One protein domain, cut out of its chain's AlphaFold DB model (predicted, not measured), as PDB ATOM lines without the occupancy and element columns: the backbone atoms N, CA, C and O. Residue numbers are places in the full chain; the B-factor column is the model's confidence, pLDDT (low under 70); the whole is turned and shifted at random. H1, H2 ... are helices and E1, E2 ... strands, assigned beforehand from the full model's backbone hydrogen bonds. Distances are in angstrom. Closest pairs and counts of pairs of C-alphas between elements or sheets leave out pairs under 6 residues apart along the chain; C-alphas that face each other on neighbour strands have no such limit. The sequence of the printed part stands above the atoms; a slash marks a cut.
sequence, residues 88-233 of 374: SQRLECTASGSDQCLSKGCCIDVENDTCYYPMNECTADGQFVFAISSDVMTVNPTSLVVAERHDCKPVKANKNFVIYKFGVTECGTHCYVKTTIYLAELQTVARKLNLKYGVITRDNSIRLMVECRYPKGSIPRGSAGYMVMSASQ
ATOM      1  N   SER A  88      50.006 -18.087 -44.152       80.12
ATOM      2  CA  SER A  88      49.869 -17.756 -42.727       80.12
ATOM      3  C   SER A  88      48.832 -16.656 -42.443       80.12
ATOM      4  O   SER A  88      48.202 -16.663 -41.382       80.12
ATOM      5  N   GLN A  89      48.599 -15.750 -43.395       81.94
ATOM      6  CA  GLN A  89      47.684 -14.611 -43.285       81.94
ATOM      7  C   GLN A  89      46.325 -14.840 -43.963       81.94
ATOM      8  O   GLN A  89      45.405 -14.058 -43.740       81.94
ATOM      9  N   ARG A  90      46.155 -15.914 -44.745       87.56
ATOM     10  CA  ARG A  90      44.887 -16.199 -45.438       87.56
ATOM     11  C   ARG A  90      43.758 -16.495 -44.447       87.56
ATOM     12  O   ARG A  90      43.985 -17.134 -43.414       87.56
ATOM     13  N   LEU A  91      42.555 -16.026 -44.770       87.75
ATOM     14  CA  LEU A  91      41.315 -16.327 -44.054       87.75
ATOM     15  C   LEU A  91      40.349 -17.029 -45.003       87.75
ATOM     16  O   LEU A  91      40.113 -16.525 -46.099       87.75
ATOM     17  N   GLU A  92      39.776 -18.150 -44.572       88.00
ATOM     18  CA  GLU A  92      38.821 -18.915 -45.379       88.00
ATOM     19  C   GLU A  92      37.577 -18.087 -45.713       88.00
ATOM     20  O   GLU A  92      36.995 -17.412 -44.852       88.00
ATOM     21  N   CYS A  93      37.176 -18.154 -46.979       84.06
ATOM     22  CA  CYS A  93      35.944 -17.571 -47.481       84.06
ATOM     23  C   CYS A  93      34.887 -18.669 -47.630       84.06
ATOM     24  O   CYS A  93      35.153 -19.731 -48.179       84.06
ATOM     25  N   THR A  94      33.685 -18.428 -47.097       67.75
ATOM     26  CA  THR A  94      32.587 -19.407 -46.929       67.75
ATOM     27  C   THR A  94      31.882 -19.772 -48.245       67.75
ATOM     28  O   THR A  94      30.654 -19.719 -48.339       67.75
ATOM     29  N   ALA A  95      32.630 -20.076 -49.302       65.38
ATOM     30  CA  ALA A  95      32.107 -20.503 -50.595       65.38
ATOM     31  C   ALA A  95      32.600 -21.911 -50.938       65.38
ATOM     32  O   ALA A  95      33.791 -22.197 -50.841       65.38
ATOM     33  N   SER A  96      31.679 -22.771 -51.368       61.59
ATOM     34  CA  SER A  96      31.987 -24.117 -51.847       61.59
ATOM     35  C   SER A  96      32.041 -24.089 -53.373       61.59
ATOM     36  O   SER A  96      31.011 -23.943 -54.032       61.59
ATOM     37  N   GLY A  97      33.246 -24.197 -53.931       66.62
ATOM     38  CA  GLY A  97      33.495 -24.211 -55.372       66.62
ATOM     39  C   GLY A  97      33.972 -22.874 -55.949       66.62
ATOM     40  O   GLY A  97      33.581 -21.789 -55.504       66.62
ATOM     41  N   SER A  98      34.816 -22.971 -56.976       68.50
ATOM     42  CA  SER A  98      35.531 -21.853 -57.602       68.50
ATOM     43  C   SER A  98      34.613 -20.730 -58.096       68.50
ATOM     44  O   SER A  98      34.826 -19.558 -57.785       68.50
ATOM     45  N   ASP A  99      33.520 -21.060 -58.780       69.12
ATOM     46  CA  ASP A  99      32.610 -20.035 -59.307       69.12
ATOM     47  C   ASP A  99      31.872 -19.279 -58.191       69.12
ATOM     48  O   ASP A  99      31.702 -18.058 -58.258       69.12
ATOM     49  N   GLN A 100      31.498 -19.973 -57.108       73.75
ATOM     50  CA  GLN A 100      30.893 -19.327 -55.940       73.75
ATOM     51  C   GLN A 100      31.898 -18.440 -55.202       73.75
ATOM     52  O   GLN A 100      31.532 -17.346 -54.768       73.75
ATOM     53  N   CYS A 101      33.156 -18.871 -55.095       77.25
ATOM     54  CA  CYS A 101      34.221 -18.099 -54.462       77.25
ATOM     55  C   CYS A 101      34.435 -16.750 -55.162       77.25
ATOM     56  O   CYS A 101      34.374 -15.693 -54.527       77.25
ATOM     57  N   LEU A 102      34.577 -16.776 -56.490       73.38
ATOM     58  CA  LEU A 102      34.747 -15.566 -57.295       73.38
ATOM     59  C   LEU A 102      33.510 -14.664 -57.237       73.38
ATOM     60  O   LEU A 102      33.647 -13.445 -57.153       73.38
ATOM     61  N   SER A 103      32.304 -15.241 -57.214       68.50
ATOM     62  CA  SER A 103      31.059 -14.464 -57.114       68.50
ATOM     63  C   SER A 103      30.927 -13.675 -55.801       68.50
ATOM     64  O   SER A 103      30.258 -12.643 -55.769       68.50
ATOM     65  N   LYS A 104      31.598 -14.123 -54.728       68.12
ATOM     66  CA  LYS A 104      31.674 -13.412 -53.441       68.12
ATOM     67  C   LYS A 104      32.792 -12.362 -53.383       68.12
ATOM     68  O   LYS A 104      32.905 -11.658 -52.382       68.12
ATOM     69  N   GLY A 105      33.596 -12.234 -54.441       70.81
ATOM     70  CA  GLY A 105      34.780 -11.371 -54.455       70.81
ATOM     71  C   GLY A 105      35.960 -11.954 -53.673       70.81
ATOM     72  O   GLY A 105      36.810 -11.203 -53.206       70.81
ATOM     73  N   CYS A 106      35.995 -13.277 -53.492       79.00
ATOM     74  CA  CYS A 106      37.090 -13.979 -52.834       79.00
ATOM     75  C   CYS A 106      38.136 -14.468 -53.847       79.00
ATOM     76  O   CYS A 106      37.876 -14.604 -55.044       79.00
ATOM     77  N   CYS A 107      39.336 -14.730 -53.346       78.94
ATOM     78  CA  CYS A 107      40.475 -15.234 -54.093       78.94
ATOM     79  C   CYS A 107      40.503 -16.768 -54.057       78.94
ATOM     80  O   CYS A 107      40.124 -17.378 -53.056       78.94
ATOM     81  N   ILE A 108      41.004 -17.386 -55.127       80.19
ATOM     82  CA  ILE A 108      41.179 -18.840 -55.215       80.19
ATOM     83  C   ILE A 108      42.660 -19.166 -55.318       80.19
ATOM     84  O   ILE A 108      43.389 -18.554 -56.100       80.19
ATOM     85  N   ASP A 109      43.090 -20.148 -54.539       76.50
ATOM     86  CA  ASP A 109      44.345 -20.851 -54.754       76.50
ATOM     87  C   ASP A 109      44.061 -22.085 -55.612       76.50
ATOM     88  O   ASP A 109      43.470 -23.048 -55.130       76.50
ATOM     89  N   VAL A 110      44.456 -22.034 -56.885       71.12
ATOM     90  CA  VAL A 110      44.199 -23.102 -57.864       71.12
ATOM     91  C   VAL A 110      44.984 -24.374 -57.526       71.12
ATOM     92  O   VAL A 110      44.538 -25.465 -57.860       71.12
ATOM     93  N   GLU A 111      46.129 -24.252 -56.847       70.94
ATOM     94  CA  GLU A 111      46.975 -25.403 -56.507       70.94
ATOM     95  C   GLU A 111      46.381 -26.228 -55.363       70.94
ATOM     96  O   GLU A 111      46.487 -27.452 -55.359       70.94
ATOM     97  N   ASN A 112      45.737 -25.557 -54.406       71.44
ATOM     98  CA  ASN A 112      45.192 -26.179 -53.199       71.44
ATOM     99  C   ASN A 112      43.655 -26.232 -53.178       71.44
ATOM    100  O   ASN A 112      43.081 -26.671 -52.185       71.44
ATOM    101  N   ASP A 113      42.997 -25.739 -54.233       73.69
ATOM    102  CA  ASP A 113      41.541 -25.557 -54.344       73.69
ATOM    103  C   ASP A 113      40.921 -24.832 -53.128       73.69
ATOM    104  O   ASP A 113      39.841 -25.162 -52.641       73.69
ATOM    105  N   THR A 114      41.633 -23.832 -52.588       80.50
ATOM    106  CA  THR A 114      41.181 -23.091 -51.394       80.50
ATOM    107  C   THR A 114      40.631 -21.715 -51.748       80.50
ATOM    108  O   THR A 114      41.247 -20.950 -52.490       80.50
ATOM    109  N   CYS A 115      39.479 -21.375 -51.167       84.62
ATOM    110  CA  CYS A 115      38.846 -20.066 -51.292       84.62
ATOM    111  C   CYS A 115      39.167 -19.191 -50.071       84.62
ATOM    112  O   CYS A 115      38.866 -19.562 -48.934       84.62
ATOM    113  N   TYR A 116      39.750 -18.012 -50.284       85.62
ATOM    114  CA  TYR A 116      40.157 -17.104 -49.209       85.62
ATOM    115  C   TYR A 116      39.801 -15.646 -49.498       85.62
ATOM    116  O   TYR A 116      39.682 -15.228 -50.646       85.62
ATOM    117  N   TYR A 117      39.621 -14.853 -48.446       83.38
ATOM    118  CA  TYR A 117      39.316 -13.431 -48.588       83.38
ATOM    119  C   TYR A 117      40.532 -12.622 -49.075       83.38
ATOM    120  O   TYR A 117      41.653 -12.906 -48.634       83.38
ATOM    121  N   PRO A 118      40.330 -11.590 -49.917       76.44
ATOM    122  CA  PRO A 118      41.359 -10.589 -50.182       76.44
ATOM    123  C   PRO A 118      41.707  -9.818 -48.901       76.44
ATOM    124  O   PRO A 118      40.895  -9.713 -47.978       76.44
ATOM    125  N   MET A 119      42.928  -9.283 -48.832       76.00
ATOM    126  CA  MET A 119      43.414  -8.536 -47.669       76.00
ATOM    127  C   MET A 119      43.423  -7.035 -47.944       76.00
ATOM    128  O   MET A 119      43.864  -6.606 -49.007       76.00
ATOM    129  N   ASN A 120      43.040  -6.246 -46.936       71.81
ATOM    130  CA  ASN A 120      42.948  -4.782 -46.994       71.81
ATOM    131  C   ASN A 120      41.920  -4.296 -48.026       71.81
ATOM    132  O   ASN A 120      42.112  -3.276 -48.686       71.81
ATOM    133  N   GLU A 121      40.818  -5.030 -48.141       70.94
ATOM    134  CA  GLU A 121      39.717  -4.738 -49.050       70.94
ATOM    135  C   GLU A 121      38.385  -4.931 -48.318       70.94
ATOM    136  O   GLU A 121      38.296  -5.674 -47.334       70.94
ATOM    137  N   CYS A 122      37.349  -4.231 -48.774       75.94
ATOM    138  CA  CYS A 122      35.998  -4.481 -48.314       75.94
ATOM    139  C   CYS A 122      35.286  -5.391 -49.289       75.94
ATOM    140  O   CYS A 122      35.145  -5.092 -50.476       75.94
ATOM    141  N   THR A 123      34.793  -6.497 -48.776       76.19
ATOM    142  CA  THR A 123      34.257  -7.560 -49.607       76.19
ATOM    143  C   THR A 123      32.826  -7.249 -50.039       76.19
ATOM    144  O   THR A 123      32.087  -6.515 -49.377       76.19
ATOM    145  N   ALA A 124      32.397  -7.837 -51.155       71.12
ATOM    146  CA  ALA A 124      31.045  -7.634 -51.678       71.12
ATOM    147  C   ALA A 124      29.942  -8.173 -50.739       71.12
ATOM    148  O   ALA A 124      28.787  -7.757 -50.851       71.12
ATOM    149  N   ASP A 125      30.289  -9.081 -49.817       73.69
ATOM    150  CA  ASP A 125      29.426  -9.587 -48.741       73.69
ATOM    151  C   ASP A 125      29.425  -8.691 -47.484       73.69
ATOM    152  O   ASP A 125      28.849  -9.064 -46.462       73.69
ATOM    153  N   GLY A 126      30.015  -7.491 -47.554       75.81
ATOM    154  CA  GLY A 126      29.922  -6.482 -46.502       75.81
ATOM    155  C   GLY A 126      30.817  -6.761 -45.297       75.81
ATOM    156  O   GLY A 126      30.423  -6.467 -44.168       75.81
ATOM    157  N   GLN A 127      32.008  -7.322 -45.509       83.31
ATOM    158  CA  GLN A 127      32.993  -7.557 -44.453       83.31
ATOM    159  C   GLN A 127      34.172  -6.588 -44.586       83.31
ATOM    160  O   GLN A 127      34.673  -6.327 -45.681       83.31
ATOM    161  N   PHE A 128      34.653  -6.092 -43.448       82.06
ATOM    162  CA  PHE A 128      36.017  -5.590 -43.333       82.06
ATOM    163  C   PHE A 128      36.962  -6.785 -43.276       82.06
ATOM    164  O   PHE A 128      36.796  -7.631 -42.402       82.06
ATOM    165  N   VAL A 129      37.971  -6.845 -44.150       84.44
ATOM    166  CA  VAL A 129      39.067  -7.818 -44.037       84.44
ATOM    167  C   VAL A 129      40.391  -7.091 -44.193       84.44
ATOM    168  O   VAL A 129      40.724  -6.607 -45.274       84.44
ATOM    169  N   PHE A 130      41.155  -6.980 -43.105       80.56
ATOM    170  CA  PHE A 130      42.393  -6.206 -43.133       80.56
ATOM    171  C   PHE A 130      43.468  -6.682 -42.172       80.56
ATOM    172  O   PHE A 130      43.183  -7.226 -41.104       80.56
ATOM    173  N   ALA A 131      44.715  -6.425 -42.565       82.88
ATOM    174  CA  ALA A 131      45.913  -6.737 -41.815       82.88
ATOM    175  C   ALA A 131      46.688  -5.460 -41.497       82.88
ATOM    176  O   ALA A 131      46.920  -4.616 -42.361       82.88
ATOM    177  N   ILE A 132      47.157  -5.361 -40.260       76.31
ATOM    178  CA  ILE A 132      48.041  -4.288 -39.820       76.31
ATOM    179  C   ILE A 132      49.384  -4.925 -39.481       76.31
ATOM    180  O   ILE A 132      49.457  -5.784 -38.600       76.31
ATOM    181  N   SER A 133      50.428  -4.519 -40.208       73.38
ATOM    182  CA  SER A 133      51.806  -4.972 -39.989       73.38
ATOM    183  C   SER A 133      52.538  -4.062 -39.003       73.38
ATOM    184  O   SER A 133      52.327  -2.846 -38.989       73.38
ATOM    185  N   SER A 134      53.465  -4.640 -38.240       67.44
ATOM    186  CA  SER A 134      54.443  -3.907 -37.432       67.44
ATOM    187  C   SER A 134      55.336  -2.980 -38.259       67.44
ATOM    188  O   SER A 134      55.913  -2.053 -37.707       67.44
ATOM    189  N   ASP A 135      55.451  -3.190 -39.571       62.31
ATOM    190  CA  ASP A 135      56.291  -2.349 -40.439       62.31
ATOM    191  C   ASP A 135      55.681  -0.961 -40.682       62.31
ATOM    192  O   ASP A 135      56.385  -0.010 -41.014       62.31
ATOM    193  N   VAL A 136      54.360  -0.837 -40.516       53.62
ATOM    194  CA  VAL A 136      53.602   0.393 -40.800       53.62
ATOM    195  C   VAL A 136      53.413   1.237 -39.532       53.62
ATOM    196  O   VAL A 136      53.015   2.399 -39.606       53.62
ATOM    197  N   MET A 137      53.703   0.685 -38.347       60.41
ATOM    198  CA  MET A 137      53.432   1.339 -37.066       60.41
ATOM    199  C   MET A 137      54.508   1.066 -36.009       60.41
ATOM    200  O   MET A 137      55.085  -0.008 -35.940       60.41
ATOM    201  N   THR A 138      54.737   2.019 -35.106       60.41
ATOM    202  CA  THR A 138      55.773   1.911 -34.058       60.41
ATOM    203  C   THR A 138      55.336   1.137 -32.808       60.41
ATOM    204  O   THR A 138      56.097   1.034 -31.844       60.41
ATOM    205  N   VAL A 139      54.110   0.606 -32.787       66.00
ATOM    206  CA  VAL A 139      53.526  -0.118 -31.645       66.00
ATOM    207  C   VAL A 139      53.272  -1.577 -32.002       66.00
ATOM    208  O   VAL A 139      53.111  -1.936 -33.163       66.00
ATOM    209  N   ASN A 140      53.222  -2.434 -30.982       73.94
ATOM    210  CA  ASN A 140      52.974  -3.857 -31.178       73.94
ATOM    211  C   ASN A 140      51.545  -4.081 -31.726       73.94
ATOM    212  O   ASN A 140      50.593  -3.694 -31.037       73.94
ATOM    213  N   PRO A 141      51.368  -4.747 -32.885       76.25
ATOM    214  CA  PRO A 141      50.055  -4.990 -33.491       76.25
ATOM    215  C   PRO A 141      49.050  -5.676 -32.554       76.25
ATOM    216  O   PRO A 141      47.860  -5.384 -32.595       76.25
ATOM    217  N   THR A 142      49.523  -6.531 -31.641       82.31
ATOM    218  CA  THR A 142      48.670  -7.230 -30.656       82.31
ATOM    219  C   THR A 142      48.031  -6.318 -29.607       82.31
ATOM    220  O   THR A 142      47.112  -6.741 -28.912       82.31
ATOM    221  N   SER A 143      48.510  -5.080 -29.468       79.50
ATOM    222  CA  SER A 143      47.966  -4.105 -28.513       79.50
ATOM    223  C   SER A 143      46.763  -3.326 -29.048       79.50
ATOM    224  O   SER A 143      46.124  -2.607 -28.278       79.50
ATOM    225  N   LEU A 144      46.470  -3.447 -30.346       79.75
ATOM    226  CA  LEU A 144      45.340  -2.792 -30.991       79.75
ATOM    227  C   LEU A 144      44.038  -3.509 -30.662       79.75
ATOM    228  O   LEU A 144      43.947  -4.726 -30.809       79.75
ATOM    229  N   VAL A 145      43.023  -2.732 -30.306       85.38
ATOM    230  CA  VAL A 145      41.641  -3.170 -30.106       85.38
ATOM    231  C   VAL A 145      40.698  -2.228 -30.837       85.38
ATOM    232  O   VAL A 145      41.021  -1.056 -31.036       85.38
ATOM    233  N   VAL A 146      39.520  -2.714 -31.214       83.06
ATOM    234  CA  VAL A 146      38.480  -1.849 -31.780       83.06
ATOM    235  C   VAL A 146      37.978  -0.884 -30.699       83.06
ATOM    236  O   VAL A 146      37.758  -1.282 -29.549       83.06
ATOM    237  N   ALA A 147      37.864   0.400 -31.039       68.75
ATOM    238  CA  ALA A 147      37.351   1.419 -30.136       68.75
ATOM    239  C   ALA A 147      35.887   1.120 -29.777       68.75
ATOM    240  O   ALA A 147      35.144   0.563 -30.577       68.75
ATOM    241  N   GLU A 148      35.492   1.434 -28.541       63.00
ATOM    242  CA  GLU A 148      34.127   1.263 -28.002       63.00
ATOM    243  C   GLU A 148      33.608  -0.187 -27.858       63.00
ATOM    244  O   GLU A 148      32.715  -0.436 -27.048       63.00
ATOM    245  N   ARG A 149      34.180  -1.170 -28.566       70.06
ATOM    246  CA  ARG A 149      33.778  -2.590 -28.535       70.06
ATOM    247  C   ARG A 149      34.985  -3.511 -28.341       70.06
ATOM    248  O   ARG A 149      35.495  -4.110 -29.285       70.06
ATOM    249  N   HIS A 150      35.397  -3.698 -27.087       67.00
ATOM    250  CA  HIS A 150      36.504  -4.601 -26.728       67.00
ATOM    251  C   HIS A 150      36.235  -6.088 -27.026       67.00
ATOM    252  O   HIS A 150      37.173  -6.881 -27.076       67.00
ATOM    253  N   ASP A 151      34.975  -6.462 -27.256       76.38
ATOM    254  CA  ASP A 151      34.583  -7.829 -27.614       76.38
ATOM    255  C   ASP A 151      34.965  -8.199 -29.056       76.38
ATOM    256  O   ASP A 151      35.050  -9.382 -29.391       76.38
ATOM    257  N   CYS A 152      35.243  -7.204 -29.906       84.69
ATOM    258  CA  CYS A 152      35.699  -7.417 -31.275       84.69
ATOM    259  C   CYS A 152      37.178  -7.800 -31.291       84.69
ATOM    260  O   CYS A 152      38.076  -6.956 -31.315       84.69
ATOM    261  N   LYS A 153      37.415  -9.112 -31.241       88.19
ATOM    262  CA  LYS A 153      38.750  -9.709 -31.197       88.19
ATOM    263  C   LYS A 153      39.329  -9.901 -32.602       88.19
ATOM    264  O   LYS A 153      38.583 -10.171 -33.543       88.19
ATOM    265  N   PRO A 154      40.660  -9.816 -32.750       90.75
ATOM    266  CA  PRO A 154      41.314 -10.157 -34.003       90.75
ATOM    267  C   PRO A 154      41.161 -11.650 -34.310       90.75
ATOM    268  O   PRO A 154      41.188 -12.486 -33.408       90.75
ATOM    269  N   VAL A 155      41.067 -11.987 -35.597       92.12
ATOM    270  CA  VAL A 155      40.997 -13.381 -36.062       92.12
ATOM    271  C   VAL A 155      42.364 -14.051 -35.963       92.12
ATOM    272  O   VAL A 155      42.474 -15.216 -35.589       92.12
ATOM    273  N   LYS A 156      43.424 -13.305 -36.288       90.31
ATOM    274  CA  LYS A 156      44.819 -13.737 -36.149       90.31
ATOM    275  C   LYS A 156      45.638 -12.590 -35.580       90.31
ATOM    276  O   LYS A 156      45.510 -11.459 -36.037       90.31
ATOM    277  N   ALA A 157      46.502 -12.872 -34.612       89.38
ATOM    278  CA  ALA A 157      47.361 -11.862 -34.005       89.38
ATOM    279  C   ALA A 157      48.711 -12.463 -33.610       89.38
ATOM    280  O   ALA A 157      48.773 -13.519 -32.984       89.38
ATOM    281  N   ASN A 158      49.797 -11.779 -33.959       86.75
ATOM    282  CA  ASN A 158      51.148 -12.077 -33.496       86.75
ATOM    283  C   ASN A 158      51.990 -10.788 -33.457       86.75
ATOM    284  O   ASN A 158      51.488  -9.691 -33.691       86.75
ATOM    285  N   LYS A 159      53.283 -10.911 -33.140       81.75
ATOM    286  CA  LYS A 159      54.192  -9.760 -32.998       81.75
ATOM    287  C   LYS A 159      54.415  -8.971 -34.297       81.75
ATOM    288  O   LYS A 159      54.774  -7.803 -34.210       81.75
ATOM    289  N   ASN A 160      54.205  -9.595 -35.455       77.31
ATOM    290  CA  ASN A 160      54.483  -9.015 -36.768       77.31
ATOM    291  C   ASN A 160      53.215  -8.450 -37.414       77.31
ATOM    292  O   ASN A 160      53.285  -7.477 -38.155       77.31
ATOM    293  N   PHE A 161      52.051  -9.051 -37.158       80.56
ATOM    294  CA  PHE A 161      50.795  -8.596 -37.741       80.56
ATOM    295  C   PHE A 161      49.571  -8.925 -36.883       80.56
ATOM    296  O   PHE A 161      49.560  -9.880 -36.102       80.56
ATOM    297  N   VAL A 162      48.501  -8.166 -37.101       87.50
ATOM    298  CA  VAL A 162      47.153  -8.457 -36.604       87.50
ATOM    299  C   VAL A 162      46.151  -8.391 -37.753       87.50
ATOM    300  O   VAL A 162      46.265  -7.523 -38.613       87.50
ATOM    301  N   ILE A 163      45.197  -9.321 -37.784       88.81
ATOM    302  CA  ILE A 163      44.170  -9.429 -38.823       88.81
ATOM    303  C   ILE A 163      42.796  -9.352 -38.176       88.81
ATOM    304  O   ILE A 163      42.480 -10.126 -37.266       88.81
ATOM    305  N   TYR A 164      41.973  -8.451 -38.695       89.38
ATOM    306  CA  TYR A 164      40.589  -8.266 -38.290       89.38
ATOM    307  C   TYR A 164      39.636  -8.668 -39.415       89.38
ATOM    308  O   TYR A 164      39.898  -8.415 -40.593       89.38
ATOM    309  N   LYS A 165      38.524  -9.292 -39.014       90.25
ATOM    310  CA  LYS A 165      37.373  -9.571 -39.868       90.25
ATOM    311  C   LYS A 165      36.089  -9.349 -39.080       90.25
ATOM    312  O   LYS A 165      35.899 -10.005 -38.059       90.25
ATOM    313  N   PHE A 166      35.236  -8.452 -39.553       88.94
ATOM    314  CA  PHE A 166      33.910  -8.199 -38.984       88.94
ATOM    315  C   PHE A 166      33.011  -7.504 -40.014       88.94
ATOM    316  O   PHE A 166      33.509  -6.928 -40.987       88.94
ATOM    317  N   GLY A 167      31.690  -7.550 -39.822       85.94
ATOM    318  CA  GLY A 167      30.747  -6.901 -40.730       85.94
ATOM    319  C   GLY A 167      30.880  -5.374 -40.722       85.94
ATOM    320  O   GLY A 167      31.145  -4.769 -39.687       85.94
ATOM    321  N   VAL A 168      30.639  -4.714 -41.858       79.62
ATOM    322  CA  VAL A 168      30.756  -3.242 -41.981       79.62
ATOM    323  C   VAL A 168      29.775  -2.446 -41.112       79.62
ATOM    324  O   VAL A 168      29.917  -1.240 -40.964       79.62
ATOM    325  N   THR A 169      28.773  -3.099 -40.532       79.31
ATOM    326  CA  THR A 169      27.816  -2.502 -39.586       79.31
ATOM    327  C   THR A 169      28.029  -2.980 -38.148       79.31
ATOM    328  O   THR A 169      27.244  -2.657 -37.263       79.31
ATOM    329  N   GLU A 170      29.063  -3.784 -37.910       80.88
ATOM    330  CA  GLU A 170      29.382  -4.376 -36.614       80.88
ATOM    331  C   GLU A 170      30.540  -3.619 -35.946       80.88
ATOM    332  O   GLU A 170      31.086  -2.661 -36.499       80.88
ATOM    333  N   CYS A 171      30.911  -4.026 -34.730       79.00
ATOM    334  CA  CYS A 171      32.114  -3.543 -34.043       79.00
ATOM    335  C   CYS A 171      32.237  -2.014 -33.905       79.00
ATOM    336  O   CYS A 171      33.336  -1.479 -33.930       79.00
ATOM    337  N   GLY A 172      31.114  -1.307 -33.730       69.44
ATOM    338  CA  GLY A 172      31.119   0.148 -33.518       69.44
ATOM    339  C   GLY A 172      31.389   0.965 -34.786       69.44
ATOM    340  O   GLY A 172      31.744   2.132 -34.698       69.44
ATOM    341  N   THR A 173      31.222   0.372 -35.970       73.44
ATOM    342  CA  THR A 173      31.469   1.069 -37.236       73.44
ATOM    343  C   THR A 173      30.436   2.178 -37.491       73.44
ATOM    344  O   THR A 173      29.227   1.941 -37.439       73.44
ATOM    345  N   HIS A 174      30.895   3.386 -37.835       68.31
ATOM    346  CA  HIS A 174      30.029   4.521 -38.187       68.31
ATOM    347  C   HIS A 174      29.765   4.588 -39.696       68.31
ATOM    348  O   HIS A 174      30.685   4.394 -40.487       68.31
ATOM    349  N   CYS A 175      28.536   4.927 -40.103       67.25
ATOM    350  CA  CYS A 175      28.149   5.065 -41.512       67.25
ATOM    351  C   CYS A 175      27.771   6.511 -41.872       67.25
ATOM    352  O   CYS A 175      26.981   7.149 -41.174       67.25
ATOM    353  N   TYR A 176      28.285   7.009 -42.999       67.06
ATOM    354  CA  TYR A 176      27.925   8.310 -43.568       67.06
ATOM    355  C   TYR A 176      27.107   8.113 -44.852       67.06
ATOM    356  O   TYR A 176      27.570   7.514 -45.814       67.06
ATOM    357  N   VAL A 177      25.870   8.620 -44.892       55.06
ATOM    358  CA  VAL A 177      24.879   8.236 -45.926       55.06
ATOM    359  C   VAL A 177      25.009   9.032 -47.240       55.06
ATOM    360  O   VAL A 177      24.584   8.574 -48.297       55.06
ATOM    361  N   LYS A 178      25.643  10.217 -47.237       49.44
ATOM    362  CA  LYS A 178      25.808  11.039 -48.461       49.44
ATOM    363  C   LYS A 178      26.773  10.425 -49.494       49.44
ATOM    364  O   LYS A 178      26.671  10.749 -50.679       49.44
ATOM    365  N   THR A 179      27.644   9.525 -49.048       52.56
ATOM    366  CA  THR A 179      28.597   8.678 -49.786       52.56
ATOM    367  C   THR A 179      28.815   7.492 -48.865       52.56
ATOM    368  O   THR A 179      29.381   7.736 -47.810       52.56
ATOM    369  N   THR A 180      28.326   6.288 -49.192       62.84
ATOM    370  CA  THR A 180      28.329   5.117 -48.292       62.84
ATOM    371  C   THR A 180      29.747   4.783 -47.824       62.84
ATOM    372  O   THR A 180      30.489   4.054 -48.485       62.84
ATOM    373  N   ILE A 181      30.122   5.374 -46.695       65.25
ATOM    374  CA  ILE A 181      31.435   5.284 -46.071       65.25
ATOM    375  C   ILE A 181      31.223   4.671 -44.696       65.25
ATOM    376  O   ILE A 181      30.491   5.239 -43.882       65.25
ATOM    377  N   TYR A 182      31.883   3.547 -44.448       71.75
ATOM    378  CA  TYR A 182      31.927   2.870 -43.160       71.75
ATOM    379  C   TYR A 182      33.286   3.111 -42.503       71.75
ATOM    380  O   TYR A 182      34.318   2.968 -43.155       71.75
ATOM    381  N   LEU A 183      33.300   3.483 -41.227       69.88
ATOM    382  CA  LEU A 183      34.511   3.850 -40.488       69.88
ATOM    383  C   LEU A 183      34.633   3.037 -39.205       69.88
ATOM    384  O   LEU A 183      33.774   3.148 -38.333       69.88
ATOM    385  N   ALA A 184      35.712   2.264 -39.093       74.38
ATOM    386  CA  ALA A 184      36.087   1.532 -37.892       74.38
ATOM    387  C   ALA A 184      37.327   2.175 -37.255       74.38
ATOM    388  O   ALA A 184      38.331   2.419 -37.929       74.38
ATOM    389  N   GLU A 185      37.264   2.447 -35.954       78.50
ATOM    390  CA  GLU A 185      38.387   2.989 -35.188       78.50
ATOM    391  C   GLU A 185      39.074   1.865 -34.405       78.50
ATOM    392  O   GLU A 185      38.429   1.097 -33.693       78.50
ATOM    393  N   LEU A 186      40.398   1.773 -34.514       77.19
ATOM    394  CA  LEU A 186      41.231   0.924 -33.673       77.19
ATOM    395  C   LEU A 186      42.117   1.799 -32.801       77.19
ATOM    396  O   LEU A 186      42.735   2.752 -33.270       77.19
ATOM    397  N   GLN A 187      42.238   1.435 -31.534       78.25
ATOM    398  CA  GLN A 187      43.091   2.118 -30.576       78.25
ATOM    399  C   GLN A 187      43.963   1.121 -29.831       78.25
ATOM    400  O   GLN A 187      43.583  -0.032 -29.628       78.25
ATOM    401  N   THR A 188      45.141   1.548 -29.391       75.88
ATOM    402  CA  THR A 188      45.915   0.713 -28.472       75.88
ATOM    403  C   THR A 188      45.294   0.733 -27.078       75.88
ATOM    404  O   THR A 188      44.810   1.765 -26.603       75.88
ATOM    405  N   VAL A 189      45.320  -0.414 -26.398       70.31
ATOM    406  CA  VAL A 189      44.918  -0.483 -24.988       70.31
ATOM    407  C   VAL A 189      45.966   0.239 -24.156       70.31
ATOM    408  O   VAL A 189      47.035  -0.298 -23.870       70.31
ATOM    409  N   ALA A 190      45.655   1.472 -23.777       64.38
ATOM    410  CA  ALA A 190      46.542   2.279 -22.967       64.38
ATOM    411  C   ALA A 190      46.331   1.952 -21.480       64.38
ATOM    412  O   ALA A 190      45.227   2.083 -20.941       64.38
ATOM    413  N   ARG A 191      47.392   1.512 -20.801       63.53
ATOM    414  CA  ARG A 191      47.362   1.200 -19.372       63.53
ATOM    415  C   ARG A 191      47.175   2.481 -18.577       63.53
ATOM    416  O   ARG A 191      48.042   3.358 -18.559       63.53
ATOM    417  N   LYS A 192      46.045   2.549 -17.881       60.03
ATOM    418  CA  LYS A 192      45.762   3.581 -16.888       60.03
ATOM    419  C   LYS A 192      46.451   3.199 -15.581       60.03
ATOM    420  O   LYS A 192      46.164   2.155 -15.001       60.03
ATOM    421  N   LEU A 193      47.374   4.036 -15.129       59.59
ATOM    422  CA  LEU A 193      48.008   3.938 -13.820       59.59
ATOM    423  C   LEU A 193      47.291   4.905 -12.883       59.59
ATOM    424  O   LEU A 193      47.423   6.123 -13.015       59.59
ATOM    425  N   ASN A 194      46.536   4.350 -11.941       60.69
ATOM    426  CA  ASN A 194      45.887   5.121 -10.889       60.69
ATOM    427  C   ASN A 194      46.920   5.424  -9.800       60.69
ATOM    428  O   ASN A 194      47.355   4.524  -9.081       60.69
ATOM    429  N   LEU A 195      47.340   6.681  -9.699       58.19
ATOM    430  CA  LEU A 195      48.241   7.160  -8.657       58.19
ATOM    431  C   LEU A 195      47.457   8.021  -7.660       58.19
ATOM    432  O   LEU A 195      46.401   8.558  -7.988       58.19
ATOM    433  N   LYS A 196      48.002   8.212  -6.450       45.16
ATOM    434  CA  LYS A 196      47.385   9.062  -5.408       45.16
ATOM    435  C   LYS A 196      47.085  10.498  -5.874       45.16
ATOM    436  O   LYS A 196      46.230  11.150  -5.294       45.16
ATOM    437  N   TYR A 197      47.772  10.970  -6.915       51.84
ATOM    438  CA  TYR A 197      47.673  12.333  -7.449       51.84
ATOM    439  C   TYR A 197      46.965  12.409  -8.814       51.84
ATOM    440  O   TYR A 197      47.066  13.426  -9.496       51.84
ATOM    441  N   GLY A 198      46.300  11.333  -9.246       44.09
ATOM    442  CA  GLY A 198      45.552  11.285 -10.503       44.09
ATOM    443  C   GLY A 198      45.850  10.053 -11.357       44.09
ATOM    444  O   GLY A 198      46.709   9.226 -11.044       44.09
ATOM    445  N   VAL A 199      45.114   9.932 -12.459       46.19
ATOM    446  CA  VAL A 199      45.255   8.834 -13.421       46.19
ATOM    447  C   VAL A 199      46.209   9.261 -14.527       46.19
ATOM    448  O   VAL A 199      45.986  10.281 -15.176       46.19
ATOM    449  N   ILE A 200      47.264   8.481 -14.761       48.97
ATOM    450  CA  ILE A 200      48.210   8.728 -15.854       48.97
ATOM    451  C   ILE A 200      48.212   7.563 -16.842       48.97
ATOM    452  O   ILE A 200      48.057   6.406 -16.459       48.97
ATOM    453  N   THR A 201      48.462   7.867 -18.109       53.94
ATOM    454  CA  THR A 201      48.654   6.872 -19.167       53.94
ATOM    455  C   THR A 201      50.055   7.054 -19.729       53.94
ATOM    456  O   THR A 201      50.392   8.137 -20.201       53.94
ATOM    457  N   ARG A 202      50.896   6.022 -19.628       59.69
ATOM    458  CA  ARG A 202      52.306   6.080 -20.067       59.69
ATOM    459  C   ARG A 202      52.557   5.420 -21.420       59.69
ATOM    460  O   ARG A 202      53.662   5.529 -21.946       59.69
ATOM    461  N   ASP A 203      51.549   4.750 -21.960       59.78
ATOM    462  CA  ASP A 203      51.657   4.038 -23.223       59.78
ATOM    463  C   ASP A 203      51.511   5.005 -24.394       59.78
ATOM    464  O   ASP A 203      50.687   5.925 -24.367       59.78
ATOM    465  N   ASN A 204      52.299   4.766 -25.444       57.19
ATOM    466  CA  ASN A 204      52.107   5.440 -26.717       57.19
ATOM    467  C   ASN A 204      50.761   4.966 -27.268       57.19
ATOM    468  O   ASN A 204      50.642   3.839 -27.762       57.19
ATOM    469  N   SER A 205      49.724   5.788 -27.100       65.06
ATOM    470  CA  SER A 205      48.456   5.478 -27.739       65.06
ATOM    471  C   SER A 205      48.620   5.675 -29.248       65.06
ATOM    472  O   SER A 205      49.467   6.450 -29.676       65.06
ATOM    473  N   ILE A 206      47.917   4.913 -30.073       69.81
ATOM    474  CA  ILE A 206      47.767   5.182 -31.510       69.81
ATOM    475  C   ILE A 206      46.292   4.997 -31.804       69.81
ATOM    476  O   ILE A 206      45.676   4.092 -31.242       69.81
ATOM    477  N   ARG A 207      45.737   5.863 -32.653       72.56
ATOM    478  CA  ARG A 207      44.378   5.736 -33.171       72.56
ATOM    479  C   ARG A 207      44.447   5.530 -34.672       72.56
ATOM    480  O   ARG A 207      44.895   6.410 -35.407       72.56
ATOM    481  N   LEU A 208      44.042   4.357 -35.119       72.94
ATOM    482  CA  LEU A 208      43.997   3.984 -36.519       72.94
ATOM    483  C   LEU A 208      42.551   4.037 -36.995       72.94
ATOM    484  O   LEU A 208      41.696   3.334 -36.464       72.94
ATOM    485  N   MET A 209      42.300   4.846 -38.017       71.19
ATOM    486  CA  MET A 209      41.014   4.870 -38.702       71.19
ATOM    487  C   MET A 209      41.087   3.975 -39.930       71.19
ATOM    488  O   MET A 209      41.964   4.163 -40.779       71.19
ATOM    489  N   VAL A 210      40.161   3.026 -40.016       72.75
ATOM    490  CA  VAL A 210      39.980   2.140 -41.163       72.75
ATOM    491  C   VAL A 210      38.672   2.515 -41.838       72.75
ATOM    492  O   VAL A 210      37.590   2.380 -41.270       72.75
ATOM    493  N   GLU A 211      38.784   3.032 -43.051       71.88
ATOM    494  CA  GLU A 211      37.661   3.506 -43.842       71.88
ATOM    495  C   GLU A 211      37.365   2.530 -44.972       71.88
ATOM    496  O   GLU A 211      38.272   2.113 -45.686       71.88
ATOM    497  N   CYS A 212      36.090   2.227 -45.168       73.94
ATOM    498  CA  CYS A 212      35.587   1.452 -46.282       73.94
ATOM    499  C   CYS A 212      34.604   2.274 -47.102       73.94
ATOM    500  O   CYS A 212      33.619   2.786 -46.565       73.94
ATOM    501  N   ARG A 213      34.841   2.381 -48.410       71.25
ATOM    502  CA  ARG A 213      33.986   3.162 -49.309       71.25
ATOM    503  C   ARG A 213      33.324   2.274 -50.342       71.25
ATOM    504  O   ARG A 213      34.009   1.568 -51.079       71.25
ATOM    505  N   TYR A 214      32.005   2.396 -50.450       71.00
ATOM    506  CA  TYR A 214      31.237   1.753 -51.508       71.00
ATOM    507  C   TYR A 214      30.738   2.789 -52.521       71.00
ATOM    508  O   TYR A 214      30.209   3.836 -52.123       71.00
ATOM    509  N   PRO A 215      30.888   2.526 -53.831       62.28
ATOM    510  CA  PRO A 215      30.310   3.371 -54.866       62.28
ATOM    511  C   PRO A 215      28.789   3.502 -54.694       62.28
ATOM    512  O   PRO A 215      28.104   2.585 -54.235       62.28
ATOM    513  N   LYS A 216      28.232   4.663 -55.057       57.06
ATOM    514  CA  LYS A 216      26.779   4.872 -54.999       57.06
ATOM    515  C   LYS A 216      26.074   3.904 -55.949       57.06
ATOM    516  O   LYS A 216      26.363   3.900 -57.141       57.06
ATOM    517  N   GLY A 217      25.112   3.151 -55.415       54.94
ATOM    518  CA  GLY A 217      24.244   2.257 -56.186       54.94
ATOM    519  C   GLY A 217      24.676   0.788 -56.230       54.94
ATOM    520  O   GLY A 217      24.062   0.027 -56.968       54.94
ATOM    521  N   SER A 218      25.695   0.371 -55.467       51.53
ATOM    522  CA  SER A 218      26.292  -0.960 -55.633       51.53
ATOM    523  C   SER A 218      26.530  -1.744 -54.335       51.53
ATOM    524  O   SER A 218      27.627  -2.222 -54.083       51.53
ATOM    525  N   ILE A 219      25.493  -1.973 -53.525       49.12
ATOM    526  CA  ILE A 219      25.445  -3.185 -52.677       49.12
ATOM    527  C   ILE A 219      23.983  -3.664 -52.630       49.12
ATOM    528  O   ILE A 219      23.121  -2.810 -52.409       49.12
ATOM    529  N   PRO A 220      23.658  -4.964 -52.832       47.03
ATOM    530  CA  PRO A 220      24.508  -6.161 -52.762       47.03
ATOM    531  C   PRO A 220      24.641  -6.929 -54.094       47.03
ATOM    532  O   PRO A 220      23.748  -6.872 -54.933       47.03
ATOM    533  N   ARG A 221      25.708  -7.741 -54.213       46.97
ATOM    534  CA  ARG A 221      25.986  -8.788 -55.237       46.97
ATOM    535  C   ARG A 221      27.051  -8.522 -56.317       46.97
ATOM    536  O   ARG A 221      27.075  -9.273 -57.287       46.97
ATOM    537  N   GLY A 222      27.975  -7.560 -56.177       47.81
ATOM    538  CA  GLY A 222      29.081  -7.544 -57.155       47.81
ATOM    539  C   GLY A 222      30.167  -6.473 -57.133       47.81
ATOM    540  O   GLY A 222      31.042  -6.553 -57.988       47.81
ATOM    541  N   SER A 223      30.176  -5.490 -56.224       49.44
ATOM    542  CA  SER A 223      31.300  -4.537 -56.149       49.44
ATOM    543  C   SER A 223      31.990  -4.584 -54.793       49.44
ATOM    544  O   SER A 223      31.336  -4.374 -53.769       49.44
ATOM    545  N   ALA A 224      33.299  -4.834 -54.802       55.97
ATOM    546  CA  ALA A 224      34.163  -4.684 -53.639       55.97
ATOM    547  C   ALA A 224      34.409  -3.190 -53.354       55.97
ATOM    548  O   ALA A 224      34.534  -2.380 -54.277       55.97
ATOM    549  N   GLY A 225      34.414  -2.819 -52.075       57.44
ATOM    550  CA  GLY A 225      34.783  -1.481 -51.616       57.44
ATOM    551  C   GLY A 225      36.287  -1.399 -51.366       57.44
ATOM    552  O   GLY A 225      36.926  -2.397 -51.041       57.44
ATOM    553  N   TYR A 226      36.867  -0.208 -51.485       53.28
ATOM    554  CA  TYR A 226      38.290  -0.017 -51.201       53.28
ATOM    555  C   TYR A 226      38.507   0.482 -49.774       53.28
ATOM    556  O   TYR A 226      37.681   1.223 -49.226       53.28
ATOM    557  N   MET A 227      39.638   0.078 -49.192       58.22
ATOM    558  CA  MET A 227      40.011   0.420 -47.827       58.22
ATOM    559  C   MET A 227      41.064   1.527 -47.781       58.22
ATOM    560  O   MET A 227      42.020   1.521 -48.556       58.22
ATOM    561  N   VAL A 228      40.921   2.455 -46.837       51.78
ATOM    562  CA  VAL A 228      41.938   3.466 -46.525       51.78
ATOM    563  C   VAL A 228      42.270   3.389 -45.042       51.78
ATOM    564  O   VAL A 228      41.379   3.396 -44.198       51.78
ATOM    565  N   MET A 229      43.562   3.322 -44.727       57.25
ATOM    566  CA  MET A 229      44.058   3.328 -43.356       57.25
ATOM    567  C   MET A 229      44.807   4.623 -43.083       57.25
ATOM    568  O   MET A 229      45.730   4.981 -43.814       57.25
ATOM    569  N   SER A 230      44.437   5.310 -42.007       54.12
ATOM    570  CA  SER A 230      45.150   6.496 -41.542       54.12
ATOM    571  C   SER A 230      45.489   6.350 -40.067       54.12
ATOM    572  O   SER A 230      44.604   6.271 -39.212       54.12
ATOM    573  N   ALA A 231      46.788   6.277 -39.774       55.78
ATOM    574  CA  ALA A 231      47.286   6.285 -38.411       55.78
ATOM    575  C   ALA A 231      47.375   7.734 -37.927       55.78
ATOM    576  O   ALA A 231      48.147   8.536 -38.449       55.78
ATOM    577  N   SER A 232      46.593   8.057 -36.905       49.22
ATOM    578  CA  SER A 232      46.686   9.315 -36.178       49.22
ATOM    579  C   SER A 232      47.324   9.071 -34.813       49.22
ATOM    580  O   SER A 232      47.053   8.076 -34.129       49.22
ATOM    581  N   GLN A 233      48.210   9.977 -34.403       45.94
ATOM    582  CA  GLN A 233      48.655  10.001 -33.018       45.94
ATOM    583  C   GLN A 233      47.457  10.352 -32.121       45.94
ATOM    584  O   GLN A 233      46.595  11.143 -32.510       45.94
TER     585      GLN A 233
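AT A GLANCE: This is residues 88 to 233 of the 374 residues of an uncharacterized protein of Electrophorus electricus (UniProt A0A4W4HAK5). Look for an elongated model with a sandwich in its middle: the strongly twisted branched sheet E4, E6, E7, E10 and E11 lies face to face with the small two-strand sheet E3 and E5. At one end sits a small head of helix H1 and hairpin E1 and E2; at the other, hairpin E8 and E9 reaches away as a slim arm. The printed part has 146 residues with one named helix, then eleven named strands; under half of the residues are in named elements, and the class is mostly strand. It is only just compact, close to loose, with a radius of gyration of the C-alphas of 17.2 A, and spans 63 by 40 by 24 A.

IN THESE COORDINATES: Find C-alpha 98 at (35.531, -21.853, -57.602), where H1, residues 98 to 103, begins. Next come E1, 107 to 109, and E2, 114 to 116. E3, 127 to 133, is 19.5 A long; E4 is 144 to 146. E5, 161 to 167, measures 20.3 A, and E6 is 174 to 176. E7, 181 to 188, runs 23.2 A from C-alpha 181 at (31.435, 5.284, -46.071). E8 is 192 to 195 and E9 198 to 201. E10, 207 to 213, measures 19.4 A; E11, 225 to 232, runs 22.3 A to C-alpha 232 at (46.686, 9.315, -36.178).

HOW THE PARTS SIT: Begin at E7, whose neighbours are antiparallel: E4 and E6 on one side, E10 on the other. Check N 145 and O 187, 2.8 A, for E4; N 174 and O 183, 2.9 A, for hairpin E6 and E7; and N 184 and O 210, 2.9 A, for E10. E10 and E11, also a hairpin, have N 211 and O 228 at 2.9 A. In the facing sheet, E3 and E5 are antiparallel, with N 128 and O 166 at 2.8 A. The two sheets' best planes are 21 degrees apart; the closest C-alphas of E3 and E10 are those of Phe 128 and Cys 212, 7.6 A. Hairpin E1 and E2 has N 107 and O 116 at 2.8 A; the closest C-alphas of H1 and E2 are those of Cys 101 and Cys 115, 5.9 A. In H1 every O i to N i+4 pair is within hydrogen-bond range. Hairpin E8 and E9 has N 193 and O 200 at 2.8 A.

THE WHOLE: The two C-alphas farthest apart, those of Asp 99 and Lys 196, are 63.0 A apart. The printed part has no cut. Two links are long: E4 to E5, with 14 residues, and E10 to E11, with 11. The mean pLDDT of the printed part is 70.4; 63 residues are under 70, among them 190 to 206 and 215 to 233.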